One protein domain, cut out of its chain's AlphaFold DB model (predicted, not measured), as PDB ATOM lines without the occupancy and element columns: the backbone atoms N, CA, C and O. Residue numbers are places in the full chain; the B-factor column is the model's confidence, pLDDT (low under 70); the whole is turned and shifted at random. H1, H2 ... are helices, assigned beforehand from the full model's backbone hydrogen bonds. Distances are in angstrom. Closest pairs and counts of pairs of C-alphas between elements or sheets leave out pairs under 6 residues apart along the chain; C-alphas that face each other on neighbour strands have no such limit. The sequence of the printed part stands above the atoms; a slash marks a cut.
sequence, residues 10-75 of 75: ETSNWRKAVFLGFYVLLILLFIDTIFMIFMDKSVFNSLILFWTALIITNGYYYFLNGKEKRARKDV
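AT A GLANCE: This is residues 10 to 75 of the 75 residues of an uncharacterized protein of Bacillus cohnii (UniProt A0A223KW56). A long helical hairpin: H1, the longest helix by residues, and H2 run side by side at a shallow tilt, with the chain folding back through residues 40 to 45. At the other end residues 69 to 75, of which 69 to 71 belong to H2, stick out. The printed part has 66 residues with two named helices, H1 then H2, no named strand, and is all helix. It is only just loose, close to extended, with a radius of gyration of the C-alphas of 15.9 A; its spans are 56 by 16 by 15 A, a rod.

HOW THE PARTS SIT: H1, residues 10 to 39, and H2, residues 46 to 71, form a helical hairpin. They touch, with 27 pairs of C-alphas within 8 A; the closest C-alphas, of Gly 21 and Thr 57, are 4.7 A apart. They run opposite ways at a shallow tilt of 29 degrees. In H1 and H2 every O i to N i+4 pair is within hydrogen-bond range.

IN THESE COORDINATES: H1 measures 42.6 A from C-alpha 10 at (29.092, -24.180, 37.842) to C-alpha 39. H2 measures 37.7 A and ends with C-alpha 71 at (38.377, -14.035, 35.215).

THE WHOLE: The C-alphas farthest apart, of Asp 40 and Val 75, are 56.6 A apart. The printed part has no cut, and the six-residue link is short. Residues 73 to 75 have pLDDT under 70.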
ATOM      1  N   GLU A  10      30.289 -24.071  38.687       91.81
ATOM      2  CA  GLU A  10      29.092 -24.180  37.842       91.81
ATOM      3  C   GLU A  10      27.854 -24.532  38.676       91.81
ATOM      4  O   GLU A  10      26.822 -23.886  38.524       91.81
ATOM      5  N   THR A  11      27.955 -25.463  39.629       94.44
ATOM      6  CA  THR A  11      26.849 -25.782  40.548       94.44
ATOM      7  C   THR A  11      26.455 -24.583  41.419       94.44
ATOM      8  O   THR A  11      25.269 -24.319  41.618       94.44
ATOM      9  N   SER A  12      27.431 -23.825  41.928       94.81
ATOM     10  CA  SER A  12      27.172 -22.615  42.718       94.81
ATOM     11  C   SER A  12      26.472 -21.529  41.892       94.81
ATOM     12  O   SER A  12      25.476 -20.949  42.332       94.81
ATOM     13  N   ASN A  13      26.941 -21.290  40.664       94.56
ATOM     14  CA  ASN A  13      26.341 -20.328  39.739       94.56
ATOM     15  C   ASN A  13      24.946 -20.766  39.293       94.56
ATOM     16  O   ASN A  13      24.039 -19.938  39.242       94.56
ATOM     17  N   TRP A  14      24.751 -22.063  39.042       94.81
ATOM     18  CA  TRP A  14      23.444 -22.643  38.752       94.81
ATOM     19  C   TRP A  14      22.465 -22.383  39.892       94.81
ATOM     20  O   TRP A  14      21.374 -21.871  39.661       94.81
ATOM     21  N   ARG A  15      22.876 -22.627  41.142       95.94
ATOM     22  CA  ARG A  15      22.031 -22.363  42.312       95.94
ATOM     23  C   ARG A  15      21.617 -20.893  42.401       95.94
ATOM     24  O   ARG A  15      20.445 -20.605  42.622       95.94
ATOM     25  N   LYS A  16      22.557 -19.960  42.199       95.19
ATOM     26  CA  LYS A  16      22.258 -18.514  42.171       95.19
ATOM     27  C   LYS A  16      21.265 -18.164  41.064       95.19
ATOM     28  O   LYS A  16      20.350 -17.381  41.295       95.19
ATOM     29  N   ALA A  17      21.432 -18.757  39.886       95.81
ATOM     30  CA  ALA A  17      20.559 -18.525  38.747       95.81
ATOM     31  C   ALA A  17      19.142 -19.058  38.956       95.81
ATOM     32  O   ALA A  17      18.185 -18.349  38.658       95.81
ATOM     33  N   VAL A  18      19.007 -20.257  39.527       96.75
ATOM     34  CA  VAL A  18      17.706 -20.841  39.881       96.75
ATOM     35  C   VAL A  18      16.989 -19.975  40.909       96.75
ATOM     36  O   VAL A  18      15.812 -19.680  40.730       96.75
ATOM     37  N   PHE A  19      17.690 -19.508  41.950       97.06
ATOM     38  CA  PHE A  19      17.088 -18.597  42.926       97.06
ATOM     39  C   PHE A  19      16.611 -17.299  42.275       97.06
ATOM     40  O   PHE A  19      15.491 -16.871  42.534       97.06
ATOM     41  N   LEU A  20      17.422 -16.696  41.403       96.75
ATOM     42  CA  LEU A  20      17.029 -15.482  40.693       96.75
ATOM     43  C   LEU A  20      15.779 -15.707  39.828       96.75
ATOM     44  O   LEU A  20      14.826 -14.939  39.929       96.75
ATOM     45  N   GLY A  21      15.760 -16.765  39.014       95.56
ATOM     46  CA  GLY A  21      14.608 -17.089  38.169       95.56
ATOM     47  C   GLY A  21      13.344 -17.393  38.973       95.56
ATOM     48  O   GLY A  21      12.264 -16.943  38.600       95.56
ATOM     49  N   PHE A  22      13.483 -18.078  40.110       96.12
ATOM     50  CA  PHE A  22      12.382 -18.335  41.035       96.12
ATOM     51  C   PHE A  22      11.807 -17.040  41.624       96.12
ATOM     52  O   PHE A  22      10.593 -16.857  41.616       96.12
ATOM     53  N   TYR A  23      12.655 -16.108  42.072       96.75
ATOM     54  CA  TYR A  23      12.180 -14.818  42.581       96.75
ATOM     55  C   TYR A  23      11.484 -13.983  41.506       96.75
ATOM     56  O   TYR A  23      10.459 -13.368  41.791       96.75
ATOM     57  N   VAL A  24      11.984 -13.989  40.267       96.50
ATOM     58  CA  VAL A  24      11.290 -13.303  39.169       96.50
ATOM     59  C   VAL A  24       9.924 -13.935  38.905       96.50
ATOM     60  O   VAL A  24       8.941 -13.211  38.765       96.50
ATOM     61  N   LEU A  25       9.836 -15.267  38.894       96.56
ATOM     62  CA  LEU A  25       8.560 -15.963  38.742       96.56
ATOM     63  C   LEU A  25       7.573 -15.597  39.858       96.56
ATOM     64  O   LEU A  25       6.415 -15.315  39.567       96.56
ATOM     65  N   LEU A  26       8.028 -15.556  41.116       96.69
ATOM     66  CA  LEU A  26       7.195 -15.156  42.252       96.69
ATOM     67  C   LEU A  26       6.654 -13.734  42.102       96.69
ATOM     68  O   LEU A  26       5.478 -13.506  42.364       96.69
ATOM     69  N   ILE A  27       7.482 -12.786  41.657       96.19
ATOM     70  CA  ILE A  27       7.049 -11.400  41.430       96.19
ATOM     71  C   ILE A  27       6.000 -11.339  40.317       96.19
ATOM     72  O   ILE A  27       4.981 -10.672  40.473       96.19
ATOM     73  N   LEU A  28       6.214 -12.050  39.207       95.38
ATOM     74  CA  LEU A  28       5.253 -12.074  38.105       95.38
ATOM     75  C   LEU A  28       3.920 -12.708  38.518       95.38
ATOM     76  O   LEU A  28       2.868 -12.161  38.203       95.38
ATOM     77  N   LEU A  29       3.961 -13.815  39.266       95.06
ATOM     78  CA  LEU A  29       2.766 -14.456  39.821       95.06
ATOM     79  C   LEU A  29       2.035 -13.549  40.809       95.06
ATOM     80  O   LEU A  29       0.808 -13.497  40.807       95.06
ATOM     81  N   PHE A  30       2.780 -12.825  41.642       95.75
ATOM     82  CA  PHE A  30       2.208 -11.866  42.577       95.75
ATOM     83  C   PHE A  30       1.450 -10.759  41.839       95.75
ATOM     84  O   PHE A  30       0.311 -10.457  42.188       95.75
ATOM     85  N   ILE A  31       2.043 -10.209  40.774       94.81
ATOM     86  CA  ILE A  31       1.380  -9.220  39.919       94.81
ATOM     87  C   ILE A  31       0.138  -9.831  39.264       94.81
ATOM     88  O   ILE A  31      -0.933  -9.240  39.363       94.81
ATOM     89  N   ASP A  32       0.246 -11.012  38.645       94.69
ATOM     90  CA  ASP A  32      -0.902 -11.672  38.002       94.69
ATOM     91  C   ASP A  32      -2.067 -11.866  38.981       94.69
ATOM     92  O   ASP A  32      -3.215 -11.563  38.666       94.69
ATOM     93  N   THR A  33      -1.751 -12.280  40.210       93.94
ATOM     94  CA  THR A  33      -2.738 -12.516  41.268       93.94
ATOM     95  C   THR A  33      -3.421 -11.225  41.713       93.94
ATOM     96  O   THR A  33      -4.637 -11.208  41.889       93.94
ATOM     97  N   ILE A  34      -2.678 -10.121  41.861       95.62
ATOM     98  CA  ILE A  34      -3.265  -8.806  42.164       95.62
ATOM     99  C   ILE A  34      -4.259  -8.413  41.070       95.62
ATOM    100  O   ILE A  34      -5.389  -8.036  41.371       95.62
ATOM    101  N   PHE A  35      -3.873  -8.521  39.800       94.50
ATOM    102  CA  PHE A  35      -4.764  -8.155  38.698       94.50
ATOM    103  C   PHE A  35      -5.996  -9.053  38.618       94.50
ATOM    104  O   PHE A  35      -7.095  -8.555  38.384       94.50
ATOM    105  N   MET A  36      -5.836 -10.347  38.884       93.06
ATOM    106  CA  MET A  36      -6.964 -11.264  38.950       93.06
ATOM    107  C   MET A  36      -7.943 -10.871  40.066       93.06
ATOM    108  O   MET A  36      -9.138 -10.830  39.817       93.06
ATOM    109  N   ILE A  37      -7.459 -10.510  41.259       95.00
ATOM    110  CA  ILE A  37      -8.317 -10.137  42.400       95.00
ATOM    111  C   ILE A  37      -9.024  -8.792  42.186       95.00
ATOM    112  O   ILE A  37     -10.195  -8.653  42.528       95.00
ATOM    113  N   PHE A  38      -8.320  -7.782  41.672       95.62
ATOM    114  CA  PHE A  38      -8.853  -6.416  41.598       95.62
ATOM    115  C   PHE A  38      -9.514  -6.072  40.262       95.62
ATOM    116  O   PHE A  38     -10.282  -5.113  40.201       95.62
ATOM    117  N   MET A  39      -9.199  -6.800  39.187       93.81
ATOM    118  CA  MET A  39      -9.673  -6.495  37.832       93.81
ATOM    119  C   MET A  39     -10.349  -7.682  37.131       93.81
ATOM    120  O   MET A  39     -10.690  -7.544  35.957       93.81
ATOM    121  N   ASP A  40     -10.513  -8.831  37.804       89.25
ATOM    122  CA  ASP A  40     -11.062 -10.079  37.235       89.25
ATOM    123  C   ASP A  40     -10.389 -10.490  35.911       89.25
ATOM    124  O   ASP A  40     -10.983 -11.085  35.008       89.25
ATOM    125  N   LYS A  41      -9.103 -10.148  35.770       87.88
ATOM    126  CA  LYS A  41      -8.335 -10.354  34.544       87.88
ATOM    127  C   LYS A  41      -6.952 -10.909  34.857       87.88
ATOM    128  O   LYS A  41      -6.202 -10.313  35.621       87.88
ATOM    129  N   SER A  42      -6.585 -11.999  34.184       84.69
ATOM    130  CA  SER A  42      -5.195 -12.465  34.137       84.69
ATOM    131  C   SER A  42      -4.390 -11.628  33.139       84.69
ATOM    132  O   SER A  42      -4.859 -11.298  32.042       84.69
ATOM    133  N   VAL A  43      -3.176 -11.254  33.538       87.62
ATOM    134  CA  VAL A  43      -2.251 -10.433  32.747       87.62
ATOM    135  C   VAL A  43      -1.221 -11.310  32.051       87.62
ATOM    136  O   VAL A  43      -0.813 -11.006  30.928       87.62
ATOM    137  N   PHE A  44      -0.815 -12.407  32.687       90.88
ATOM    138  CA  PHE A  44       0.234 -13.278  32.186       90.88
ATOM    139  C   PHE A  44      -0.286 -14.684  31.896       90.88
ATOM    140  O   PHE A  44      -0.831 -15.374  32.747       90.88
ATOM    141  N   ASN A  45      -0.030 -15.158  30.679       91.19
ATOM    142  CA  ASN A  45      -0.256 -16.557  30.331       91.19
ATOM    143  C   ASN A  45       0.763 -17.456  31.062       91.19
ATOM    144  O   ASN A  45       1.958 -17.147  31.079       91.19
ATOM    145  N   SER A  46       0.324 -18.603  31.590       89.38
ATOM    146  CA  SER A  46       1.177 -19.598  32.261       89.38
ATOM    147  C   SER A  46       2.395 -20.028  31.437       89.38
ATOM    148  O   SER A  46       3.477 -20.218  31.992       89.38
ATOM    149  N   LEU A  47       2.260 -20.137  30.108       92.88
ATOM    150  CA  LEU A  47       3.392 -20.429  29.224       92.88
ATOM    151  C   LEU A  47       4.418 -19.293  29.227       92.88
ATOM    152  O   LEU A  47       5.616 -19.557  29.257       92.88
ATOM    153  N   ILE A  48       3.961 -18.039  29.230       92.12
ATOM    154  CA  ILE A  48       4.846 -16.870  29.273       92.12
ATOM    155  C   ILE A  48       5.603 -16.860  30.602       92.12
ATOM    156  O   ILE A  48       6.825 -16.778  30.588       92.12
ATOM    157  N   LEU A  49       4.909 -17.046  31.729       93.00
ATOM    158  CA  LEU A  49       5.534 -17.121  33.056       93.00
ATOM    159  C   LEU A  49       6.626 -18.195  33.118       93.00
ATOM    160  O   LEU A  49       7.747 -17.930  33.565       93.00
ATOM    161  N   PHE A  50       6.315 -19.394  32.619       92.69
ATOM    162  CA  PHE A  50       7.254 -20.509  32.575       92.69
ATOM    163  C   PHE A  50       8.494 -20.182  31.733       92.69
ATOM    164  O   PHE A  50       9.626 -20.300  32.211       92.69
ATOM    165  N   TRP A  51       8.296 -19.725  30.495       95.94
ATOM    166  CA  TRP A  51       9.402 -19.419  29.591       95.94
ATOM    167  C   TRP A  51      10.239 -18.234  30.073       95.94
ATOM    168  O   TRP A  51      11.463 -18.285  29.967       95.94
ATOM    169  N   THR A  52       9.630 -17.208  30.668       95.19
ATOM    170  CA  THR A  52      10.358 -16.075  31.251       95.19
ATOM    171  C   THR A  52      11.287 -16.532  32.374       95.19
ATOM    172  O   THR A  52      12.477 -16.210  32.350       95.19
ATOM    173  N   ALA A  53      10.794 -17.335  33.321       94.31
ATOM    174  CA  ALA A  53      11.620 -17.859  34.407       94.31
ATOM    175  C   ALA A  53      12.770 -18.739  33.883       94.31
ATOM    176  O   ALA A  53      13.904 -18.653  34.371       94.31
ATOM    177  N   LEU A  54      12.501 -19.545  32.850       95.44
ATOM    178  CA  LEU A  54      13.490 -20.411  32.213       95.44
ATOM    179  C   LEU A  54      14.578 -19.596  31.504       95.44
ATOM    180  O   LEU A  54      15.766 -19.859  31.712       95.44
ATOM    181  N   ILE A  55      14.200 -18.585  30.718       96.94
ATOM    182  CA  ILE A  55      15.135 -17.695  30.016       96.94
ATOM    183  C   ILE A  55      16.011 -16.940  31.016       96.94
ATOM    184  O   ILE A  55      17.225 -16.883  30.832       96.94
ATOM    185  N   ILE A  56      15.435 -16.410  32.097       96.06
ATOM    186  CA  ILE A  56      16.187 -15.668  33.119       96.06
ATOM    187  C   ILE A  56      17.175 -16.579  33.847       96.06
ATOM    188  O   ILE A  56      18.347 -16.226  33.983       96.06
ATOM    189  N   THR A  57      16.734 -17.768  34.264       96.56
ATOM    190  CA  THR A  57      17.596 -18.751  34.937       96.56
ATOM    191  C   THR A  57      18.766 -19.147  34.041       96.56
ATOM    192  O   THR A  57      19.928 -19.040  34.430       96.56
ATOM    193  N   ASN A  58      18.484 -19.563  32.806       94.12
ATOM    194  CA  ASN A  58      19.534 -20.004  31.893       94.12
ATOM    195  C   ASN A  58      20.441 -18.836  31.489       94.12
ATOM    196  O   ASN A  58      21.663 -18.961  31.551       94.12
ATOM    197  N   GLY A  59      19.872 -17.678  31.151       95.62
ATOM    198  CA  GLY A  59      20.620 -16.480  30.778       95.62
ATOM    199  C   GLY A  59      21.576 -16.017  31.876       95.62
ATOM    200  O   GLY A  59      22.755 -15.778  31.609       95.62
ATOM    201  N   TYR A  60      21.115 -15.970  33.128       95.69
ATOM    202  CA  TYR A  60      21.963 -15.593  34.256       95.69
ATOM    203  C   TYR A  60      23.046 -16.639  34.550       95.69
ATOM    204  O   TYR A  60      24.194 -16.280  34.816       95.69
ATOM    205  N   TYR A  61      22.724 -17.931  34.433       95.62
ATOM    206  CA  TYR A  61      23.711 -19.007  34.537       95.62
ATOM    207  C   TYR A  61      24.828 -18.871  33.487       95.62
ATOM    208  O   TYR A  61      26.013 -18.890  33.836       95.62
ATOM    209  N   TYR A  62      24.472 -18.665  32.213       93.69
ATOM    210  CA  TYR A  62      25.444 -18.441  31.138       93.69
ATOM    211  C   TYR A  62      26.281 -17.180  31.370       93.69
ATOM    212  O   TYR A  62      27.496 -17.207  31.159       93.69
ATOM    213  N   PHE A  63      25.664 -16.098  31.851       93.62
ATOM    214  CA  PHE A  63      26.362 -14.858  32.176       93.62
ATOM    215  C   PHE A  63      27.409 -15.052  33.284       93.62
ATOM    216  O   PHE A  63      28.570 -14.667  33.108       93.62
ATOM    217  N   LEU A  64      27.034 -15.693  34.398       92.12
ATOM    218  CA  LEU A  64      27.945 -15.969  35.512       92.12
ATOM    219  C   LEU A  64      29.114 -16.856  35.083       92.12
ATOM    220  O   LEU A  64      30.274 -16.507  35.314       92.12
ATOM    221  N   ASN A  65      28.830 -17.956  34.387       92.19
ATOM    222  CA  ASN A  65      29.874 -18.852  33.899       92.19
ATOM    223  C   ASN A  65      30.784 -18.181  32.864       92.19
ATOM    224  O   ASN A  65      31.987 -18.443  32.837       92.19
ATOM    225  N   GLY A  66      30.242 -17.308  32.012       89.88
ATOM    226  CA  GLY A  66      31.027 -16.522  31.060       89.88
ATOM    227  C   GLY A  66      31.944 -15.508  31.748       89.88
ATOM    228  O   GLY A  66      33.089 -15.325  31.335       89.88
ATOM    229  N   LYS A  67      31.476 -14.867  32.824       90.00
ATOM    230  CA  LYS A  67      32.294 -13.970  33.653       90.00
ATOM    231  C   LYS A  67      33.419 -14.731  34.359       90.00
ATOM    232  O   LYS A  67      34.563 -14.296  34.318       90.00
ATOM    233  N   GLU A  68      33.117 -15.885  34.940       89.44
ATOM    234  CA  GLU A  68      34.102 -16.703  35.654       89.44
ATOM    235  C   GLU A  68      35.172 -17.293  34.721       89.44
ATOM    236  O   GLU A  68      36.353 -17.322  35.059       89.44
ATOM    237  N   LYS A  69      34.783 -17.723  33.513       86.50
ATOM    238  CA  LYS A  69      35.737 -18.179  32.488       86.50
ATOM    239  C   LYS A  69      36.690 -17.073  32.032       86.50
ATOM    240  O   LYS A  69      37.831 -17.389  31.724       86.50
ATOM    241  N   ARG A  70      36.230 -15.818  31.974       84.88
ATOM    242  CA  ARG A  70      37.083 -14.660  31.661       84.88
ATOM    243  C   ARG A  70      38.047 -14.361  32.806       84.88
ATOM    244  O   ARG A  70      39.244 -14.383  32.581       84.88
ATOM    245  N   ALA A  71      37.543 -14.278  34.036       82.69
ATOM    246  CA  ALA A  71      38.377 -14.035  35.215       82.69
ATOM    247  C   ALA A  71      39.493 -15.080  35.416       82.69
ATOM    248  O   ALA A  71      40.560 -14.743  35.904       82.69
ATOM    249  N   ARG A  72      39.268 -16.344  35.030       78.25
ATOM    250  CA  ARG A  72      40.301 -17.396  35.062       78.25
ATOM    251  C   ARG A  72      41.336 -17.330  33.936       78.25
ATOM    252  O   ARG A  72      42.329 -18.034  34.032       78.25
ATOM    253  N   LYS A  73      41.069 -16.608  32.846       69.62
ATOM    254  CA  LYS A  73      42.025 -16.437  31.740       69.62
ATOM    255  C   LYS A  73      42.983 -15.268  31.967       69.62
ATOM    256  O   LYS A  73      44.027 -15.239  31.330       69.62
ATOM    257  N   ASP A  74      42.606 -14.335  32.838       58.78
ATOM    258  CA  ASP A  74      43.368 -13.123  33.151       58.78
ATOM    259  C   ASP A  74      44.325 -13.313  34.355       58.78
ATOM    260  O   ASP A  74      44.930 -12.346  34.819       58.78
ATOM    261  N   VAL A  75      44.444 -14.547  34.867       54.25
ATOM    262  CA  VAL A  75      45.340 -14.992  35.954       54.25
ATOM    263  C   VAL A  75      46.270 -16.062  35.405       54.25
ATOM    264  O   VAL A  75      47.474 -16.009  35.729       54.25
TER     265      VAL A  75